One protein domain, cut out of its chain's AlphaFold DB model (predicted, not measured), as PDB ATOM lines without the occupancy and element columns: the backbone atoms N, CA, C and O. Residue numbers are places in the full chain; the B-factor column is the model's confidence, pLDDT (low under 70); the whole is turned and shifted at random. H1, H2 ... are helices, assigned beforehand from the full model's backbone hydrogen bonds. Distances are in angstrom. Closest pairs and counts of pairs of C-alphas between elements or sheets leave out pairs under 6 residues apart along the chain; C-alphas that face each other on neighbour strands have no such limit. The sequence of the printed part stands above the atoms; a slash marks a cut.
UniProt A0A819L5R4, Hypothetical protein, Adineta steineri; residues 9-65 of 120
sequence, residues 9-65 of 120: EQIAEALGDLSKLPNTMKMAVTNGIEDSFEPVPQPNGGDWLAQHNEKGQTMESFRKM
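What this domain is: This is residues 9 to 65 of the 120 residues of the protein "Hypothetical protein" of Adineta steineri (UniProt A0A819L5R4). Picture a loose, open ring: the backbone runs round an empty middle through five short helices, and the ring is closed where H5, near the end of the printed part, meets H1 at its beginning. H2 and H3 follow one another along one part of the ring, while H4 is far round it, where residues 44 to 49 stick out with nothing near them. The printed part has 57 residues with five named helices, H1 to H5 in order along the chain, and no named strand. The class is all helix, with 29 of the 57 residues in helices. The whole is loose, with a radius of gyration of the C-alphas of 14.4 A, and spans 41 by 31 by 17 A.

How they stand to each other: Begin at the longest helix, H2, residues 23 to 30, which touches no helix. Step on to H3, residues 33 to 36, and you find that H2 and H3 meet only through their link. Going back along the chain, you reach H1, residues 9 to 15, which is apart from H2 and from H3. Look next at H5, residues 59 to 64: H1 and H5 touch, and their closest C-alphas are those of Leu 15 and Met 59, 5.6 A apart. These two helices run the same way at a steep tilt of 43 degrees, with their centres 12.9 A apart. H4, residues 48 to 51, touches no helix and is apart from both H3 and H5. In H1, H2 and H5 every O i to N i+4 pair is within hydrogen-bond range; H3 and H4 are too short for such a pair, and each has its one O i to N i+3 pair within range.

Where its parts are: Find C-alpha 23 at (44.323, -3.632, 228.607); from there H2 runs 10.3 A to C-alpha 30 at (47.076, 5.844, 225.576). H1 begins at C-alpha 9, at (47.429, 17.319, 230.007), and measures 10.0 A to C-alpha 15. H3 spans 4.8 A from Ile 33 to Ser 36, and H4 5.4 A from Trp 48 to Gln 51. H5 measures 8.7 A and ends at C-alpha 64, at (26.557, 12.818, 233.211).

The domain as a whole: The two C-alphas farthest apart are those of Pro 22 and Gly 45, at 41.1 A, while those of Glu 9 and Met 65, the first and last printed, are 23.2 A apart. The printed part has no cut. Between H3 and H4 you follow a long link of 11 residues; the link from H2 to H3 is tight, and those from H1 to H2 and from H4 to H5 are short. The mean pLDDT of the printed part is 86.2, and residues 32 to 34 are under 70.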
ATOM      1  N   GLU A   9      48.018  17.380 228.664       89.81
ATOM      2  CA  GLU A   9      47.429  17.319 230.007       89.81
ATOM      3  C   GLU A   9      45.905  17.467 229.967       89.81
ATOM      4  O   GLU A   9      45.203  16.704 230.628       89.81
ATOM      5  N   GLN A  10      45.384  18.399 229.159       90.44
ATOM      6  CA  GLN A  10      43.938  18.602 229.006       90.44
ATOM      7  C   GLN A  10      43.259  17.389 228.359       90.44
ATOM      8  O   GLN A  10      42.148  17.025 228.745       90.44
ATOM      9  N   ILE A  11      43.925  16.739 227.401       87.81
ATOM     10  CA  ILE A  11      43.451  15.495 226.784       87.81
ATOM     11  C   ILE A  11      43.416  14.369 227.827       87.81
ATOM     12  O   ILE A  11      42.394  13.691 227.959       87.81
ATOM     13  N   ALA A  12      44.488  14.194 228.605       88.25
ATOM     14  CA  ALA A  12      44.553  13.178 229.654       88.25
ATOM     15  C   ALA A  12      43.481  13.396 230.738       88.25
ATOM     16  O   ALA A  12      42.803  12.449 231.141       88.25
ATOM     17  N   GLU A  13      43.273  14.644 231.163       91.75
ATOM     18  CA  GLU A  13      42.207  15.016 232.096       91.75
ATOM     19  C   GLU A  13      40.816  14.724 231.509       91.75
ATOM     20  O   GLU A  13      39.959  14.156 232.190       91.75
ATOM     21  N   ALA A  14      40.594  15.041 230.228       91.38
ATOM     22  CA  ALA A  14      39.321  14.800 229.555       91.38
ATOM     23  C   ALA A  14      38.978  13.307 229.419       91.38
ATOM     24  O   ALA A  14      37.798  12.953 229.512       91.38
ATOM     25  N   LEU A  15      39.975  12.435 229.234       89.56
ATOM     26  CA  LEU A  15      39.798  10.976 229.204       89.56
ATOM     27  C   LEU A  15      39.363  10.414 230.571       89.56
ATOM     28  O   LEU A  15      38.555   9.479 230.629       89.56
ATOM     29  N   GLY A  16      39.843  11.013 231.664       90.81
ATOM     30  CA  GLY A  16      39.509  10.630 233.035       90.81
ATOM     31  C   GLY A  16      40.131   9.297 233.474       90.81
ATOM     32  O   GLY A  16      41.209   8.907 233.033       90.81
ATOM     33  N   ASP A  17      39.462   8.586 234.387       90.75
ATOM     34  CA  ASP A  17      39.979   7.328 234.946       90.75
ATOM     35  C   ASP A  17      39.856   6.147 233.963       90.75
ATOM     36  O   ASP A  17      38.766   5.624 233.701       90.75
ATOM     37  N   LEU A  18      41.011   5.691 233.472       89.06
ATOM     38  CA  LEU A  18      41.161   4.555 232.558       89.06
ATOM     39  C   LEU A  18      41.473   3.227 233.274       89.06
ATOM     40  O   LEU A  18      41.670   2.210 232.608       89.06
ATOM     41  N   SER A  19      41.538   3.195 234.611       89.00
ATOM     42  CA  SER A  19      41.904   1.994 235.388       89.00
ATOM     43  C   SER A  19      40.975   0.800 235.154       89.00
ATOM     44  O   SER A  19      41.398  -0.348 235.276       89.00
ATOM     45  N   LYS A  20      39.722   1.071 234.777       87.19
ATOM     46  CA  LYS A  20      38.676   0.068 234.538       87.19
ATOM     47  C   LYS A  20      38.623  -0.441 233.098       87.19
ATOM     48  O   LYS A  20      37.803  -1.309 232.805       87.19
ATOM     49  N   LEU A  21      39.432   0.107 232.189       88.25
ATOM     50  CA  LEU A  21      39.449  -0.351 230.803       88.25
ATOM     51  C   LEU A  21      40.222  -1.671 230.676       88.25
ATOM     52  O   LEU A  21      41.287  -1.813 231.280       88.25
ATOM     53  N   PRO A  22      39.749  -2.617 229.842       93.31
ATOM     54  CA  PRO A  22      40.563  -3.751 229.424       93.31
ATOM     55  C   PRO A  22      41.893  -3.271 228.830       93.31
ATOM     56  O   PRO A  22      41.924  -2.255 228.132       93.31
ATOM     57  N   ASN A  23      42.975  -4.024 229.044       88.69
ATOM     58  CA  ASN A  23      44.323  -3.632 228.607       88.69
ATOM     59  C   ASN A  23      44.393  -3.246 227.120       88.69
ATOM     60  O   ASN A  23      45.030  -2.254 226.782       88.69
ATOM     61  N   THR A  24      43.689  -3.969 226.244       88.56
ATOM     62  CA  THR A  24      43.634  -3.668 224.805       88.56
ATOM     63  C   THR A  24      43.035  -2.290 224.519       88.56
ATOM     64  O   THR A  24      43.576  -1.540 223.714       88.56
ATOM     65  N   MET A  25      41.946  -1.924 225.205       86.19
ATOM     66  CA  MET A  25      41.319  -0.607 225.047       86.19
ATOM     67  C   MET A  25      42.176   0.491 225.662       86.19
ATOM     68  O   MET A  25      42.303   1.557 225.075       86.19
ATOM     69  N   LYS A  26      42.796   0.219 226.816       86.94
ATOM     70  CA  LYS A  26      43.725   1.155 227.448       86.94
ATOM     71  C   LYS A  26      44.887   1.478 226.509       86.94
ATOM     72  O   LYS A  26      45.164   2.646 226.291       86.94
ATOM     73  N   MET A  27      45.489   0.466 225.880       82.88
ATOM     74  CA  MET A  27      46.531   0.666 224.870       82.88
ATOM     75  C   MET A  27      46.038   1.498 223.686       82.88
ATOM     76  O   MET A  27      46.728   2.431 223.298       82.88
ATOM     77  N   ALA A  28      44.849   1.202 223.156       82.81
ATOM     78  CA  ALA A  28      44.291   1.933 222.019       82.81
ATOM     79  C   ALA A  28      44.063   3.429 222.305       82.81
ATOM     80  O   ALA A  28      44.068   4.218 221.367       82.81
ATOM     81  N   VAL A  29      43.862   3.818 223.573       80.75
ATOM     82  CA  VAL A  29      43.613   5.218 223.966       80.75
ATOM     83  C   VAL A  29      44.809   5.935 224.596       80.75
ATOM     84  O   VAL A  29      44.745   7.147 224.772       80.75
ATOM     85  N   THR A  30      45.885   5.226 224.959       77.06
ATOM     86  CA  THR A  30      47.076   5.844 225.576       77.06
ATOM     87  C   THR A  30      48.349   5.700 224.758       77.06
ATOM     88  O   THR A  30      49.270   6.483 224.961       77.06
ATOM     89  N   ASN A  31      48.444   4.704 223.873       70.88
ATOM     90  CA  ASN A  31      49.685   4.388 223.171       70.88
ATOM     91  C   ASN A  31      49.495   4.539 221.661       70.88
ATOM     92  O   ASN A  31      48.673   3.851 221.063       70.88
ATOM     93  N   GLY A  32      50.306   5.401 221.048       64.62
ATOM     94  CA  GLY A  32      50.442   5.477 219.596       64.62
ATOM     95  C   GLY A  32      49.303   6.176 218.859       64.62
ATOM     96  O   GLY A  32      49.330   6.150 217.637       64.62
ATOM     97  N   ILE A  33      48.334   6.818 219.530       65.81
ATOM     98  CA  ILE A  33      47.331   7.648 218.828       65.81
ATOM     99  C   ILE A  33      48.017   8.758 218.031       65.81
ATOM    100  O   ILE A  33      47.641   8.985 216.885       65.81
ATOM    101  N   GLU A  34      49.018   9.410 218.627       68.00
ATOM    102  CA  GLU A  34      49.745  10.526 218.006       68.00
ATOM    103  C   GLU A  34      50.435  10.114 216.696       68.00
ATOM    104  O   GLU A  34      50.494  10.910 215.767       68.00
ATOM    105  N   ASP A  35      50.868   8.852 216.592       74.25
ATOM    106  CA  ASP A  35      51.483   8.287 215.384       74.25
ATOM    107  C   ASP A  35      50.476   7.539 214.487       74.25
ATOM    108  O   ASP A  35      50.803   7.139 213.369       74.25
ATOM    109  N   SER A  36      49.256   7.291 214.976       79.31
ATOM    110  CA  SER A  36      48.232   6.532 214.243       79.31
ATOM    111  C   SER A  36      47.451   7.403 213.265       79.31
ATOM    112  O   SER A  36      46.883   6.875 212.307       79.31
ATOM    113  N   PHE A  37      47.390   8.714 213.509       81.62
ATOM    114  CA  PHE A  37      46.609   9.652 212.711       81.62
ATOM    115  C   PHE A  37      47.321  10.996 212.598       81.62
ATOM    116  O   PHE A  37      47.908  11.480 213.560       81.62
ATOM    117  N   GLU A  38      47.192  11.631 211.435       83.06
ATOM    118  CA  GLU A  38      47.629  13.013 211.260       83.06
ATOM    119  C   GLU A  38      46.860  13.944 212.217       83.06
ATOM    120  O   GLU A  38      45.631  13.821 212.332       83.06
ATOM    121  N   PRO A  39      47.540  14.891 212.887       80.38
ATOM    122  CA  PRO A  39      46.878  15.863 213.745       80.38
ATOM    123  C   PRO A  39      45.803  16.654 212.993       80.38
ATOM    124  O   PRO A  39      45.998  17.077 211.852       80.38
ATOM    125  N   VAL A  40      44.675  16.919 213.659       82.44
ATOM    126  CA  VAL A  40      43.635  17.793 213.103       82.44
ATOM    127  C   VAL A  40      44.229  19.199 212.921       82.44
ATOM    128  O   VAL A  40      44.754  19.760 213.888       82.44
ATOM    129  N   PRO A  41      44.173  19.784 211.709       87.25
ATOM    130  CA  PRO A  41      44.763  21.090 211.459       87.25
ATOM    131  C   PRO A  41      44.020  22.190 212.220       87.25
ATOM    132  O   PRO A  41      42.863  22.044 212.618       87.25
ATOM    133  N   GLN A  42      44.691  23.329 212.388       89.69
ATOM    134  CA  GLN A  42      44.047  24.522 212.930       89.69
ATOM    135  C   GLN A  42      42.868  24.943 212.030       89.69
ATOM    136  O   GLN A  42      43.033  24.961 210.807       89.69
ATOM    137  N   PRO A  43      41.704  25.297 212.607       91.44
ATOM    138  CA  PRO A  43      40.560  25.779 211.843       91.44
ATOM    139  C   PRO A  43      40.911  27.014 211.004       91.44
ATOM    140  O   PRO A  43      41.519  27.969 211.495       91.44
ATOM    141  N   ASN A  44      40.489  27.010 209.744       89.88
ATOM    142  CA  ASN A  44      40.675  28.094 208.788       89.88
ATOM    143  C   ASN A  44      39.477  29.053 208.766       89.88
ATOM    144  O   ASN A  44      38.402  28.782 209.298       89.88
ATOM    145  N   GLY A  45      39.643  30.198 208.101       90.06
ATOM    146  CA  GLY A  45      38.548  31.144 207.888       90.06
ATOM    147  C   GLY A  45      37.380  30.494 207.139       90.06
ATOM    148  O   GLY A  45      37.527  30.119 205.982       90.06
ATOM    149  N   GLY A  46      36.226  30.379 207.802       87.12
ATOM    150  CA  GLY A  46      35.047  29.679 207.272       87.12
ATOM    151  C   GLY A  46      34.688  28.427 208.069       87.12
ATOM    152  O   GLY A  46      33.519  28.049 208.100       87.12
ATOM    153  N   ASP A  47      35.659  27.843 208.772       91.81
ATOM    154  CA  ASP A  47      35.419  26.693 209.634       91.81
ATOM    155  C   ASP A  47      34.650  27.115 210.882       91.81
ATOM    156  O   ASP A  47      34.871  28.186 211.458       91.81
ATOM    157  N   TRP A  48      33.767  26.229 211.336       90.94
ATOM    158  CA  TRP A  48      32.910  26.489 212.487       90.94
ATOM    159  C   TRP A  48      33.721  26.880 213.730       90.94
ATOM    160  O   TRP A  48      33.472  27.922 214.330       90.94
ATOM    161  N   LEU A  49      34.764  26.112 214.058       90.25
ATOM    162  CA  LEU A  49      35.623  26.371 215.218       90.25
ATOM    163  C   LEU A  49      36.511  27.619 215.071       90.25
ATOM    164  O   LEU A  49      37.017  28.122 216.072       90.25
ATOM    165  N   ALA A  50      36.693  28.157 213.860       90.69
ATOM    166  CA  ALA A  50      37.376  29.439 213.671       90.69
ATOM    167  C   ALA A  50      36.475  30.631 214.034       90.69
ATOM    168  O   ALA A  50      36.966  31.704 214.392       90.69
ATOM    169  N   GLN A  51      35.156  30.453 213.924       91.12
ATOM    170  CA  GLN A  51      34.161  31.511 214.124       91.12
ATOM    171  C   GLN A  51      33.432  31.392 215.466       91.12
ATOM    172  O   GLN A  51      33.014  32.403 216.036       91.12
ATOM    173  N   HIS A  52      33.313  30.176 215.995       88.88
ATOM    174  CA  HIS A  52      32.542  29.862 217.188       88.88
ATOM    175  C   HIS A  52      33.435  29.315 218.298       88.88
ATOM    176  O   HIS A  52      34.230  28.400 218.099       88.88
ATOM    177  N   ASN A  53      33.274  29.877 219.498       88.12
ATOM    178  CA  ASN A  53      33.937  29.373 220.691       88.12
ATOM    179  C   ASN A  53      33.092  28.259 221.318       88.12
ATOM    180  O   ASN A  53      32.049  28.535 221.918       88.12
ATOM    181  N   GLU A  54      33.558  27.022 221.205       87.12
ATOM    182  CA  GLU A  54      32.917  25.861 221.814       87.12
ATOM    183  C   GLU A  54      33.652  25.417 223.077       87.12
ATOM    184  O   GLU A  54      34.877  25.470 223.169       87.12
ATOM    185  N   LYS A  55      32.891  24.952 224.070       86.38
ATOM    186  CA  LYS A  55      33.478  24.298 225.239       86.38
ATOM    187  C   LYS A  55      33.763  22.844 224.887       86.38
ATOM    188  O   LYS A  55      32.878  22.156 224.388       86.38
ATOM    189  N   GLY A  56      34.963  22.372 225.214       86.81
ATOM    190  CA  GLY A  56      35.273  20.947 225.148       86.81
ATOM    191  C   GLY A  56      34.369  20.111 226.063       86.81
ATOM    192  O   GLY A  56      33.728  20.624 226.987       86.81
ATOM    193  N   GLN A  57      34.341  18.802 225.821       90.31
ATOM    194  CA  GLN A  57      33.574  17.839 226.606       90.31
ATOM    195  C   GLN A  57      34.501  16.748 227.148       90.31
ATOM    196  O   GLN A  57      35.167  16.056 226.386       90.31
ATOM    197  N   THR A  58      34.519  16.574 228.471       92.56
ATOM    198  CA  THR A  58      35.224  15.459 229.119       92.56
ATOM    199  C   THR A  58      34.371  14.190 229.108       92.56
ATOM    200  O   THR A  58      33.138  14.257 229.050       92.56
ATOM    201  N   MET A  59      34.999  13.021 229.245       89.19
ATOM    202  CA  MET A  59      34.301  11.734 229.332       89.19
ATOM    203  C   MET A  59      33.334  11.684 230.522       89.19
ATOM    204  O   MET A  59      32.239  11.127 230.431       89.19
ATOM    205  N   GLU A  60      33.706  12.286 231.651       90.38
ATOM    206  CA  GLU A  60      32.819  12.382 232.811       90.38
ATOM    207  C   GLU A  60      31.601  13.271 232.522       90.38
ATOM    208  O   GLU A  60      30.476  12.886 232.849       90.38
ATOM    209  N   SER A  61      31.808  14.419 231.868       90.69
ATOM    210  CA  SER A  61      30.722  15.306 231.434       90.69
ATOM    211  C   SER A  61      29.765  14.582 230.484       90.69
ATOM    212  O   SER A  61      28.556  14.572 230.718       90.69
ATOM    213  N   PHE A  62      30.306  13.870 229.489       89.12
ATOM    214  CA  PHE A  62      29.528  13.039 228.569       89.12
ATOM    215  C   PHE A  62      28.676  11.996 229.310       89.12
ATOM    216  O   PHE A  62      27.476  11.866 229.065       89.12
ATOM    217  N   ARG A  63      29.255  11.282 230.287       86.06
ATOM    218  CA  ARG A  63      28.529  10.272 231.082       86.06
ATOM    219  C   ARG A  63      27.386  10.859 231.911       86.06
ATOM    220  O   ARG A  63      26.390  10.164 232.120       86.06
ATOM    221  N   LYS A  64      27.542  12.097 232.390       89.69
ATOM    222  CA  LYS A  64      26.557  12.818 233.211       89.69
ATOM    223  C   LYS A  64      25.453  13.492 232.395       89.69
ATOM    224  O   LYS A  64      24.521  14.020 233.001       89.69
ATOM    225  N   MET A  65      25.525  13.485 231.061       86.62
ATOM    226  CA  MET A  65      24.474  14.065 230.227       86.62
ATOM    227  C   MET A  65      23.112  13.443 230.558       86.62
ATOM    228  O   MET A  65      22.939  12.222 230.518       86.62
TER     229      MET A  65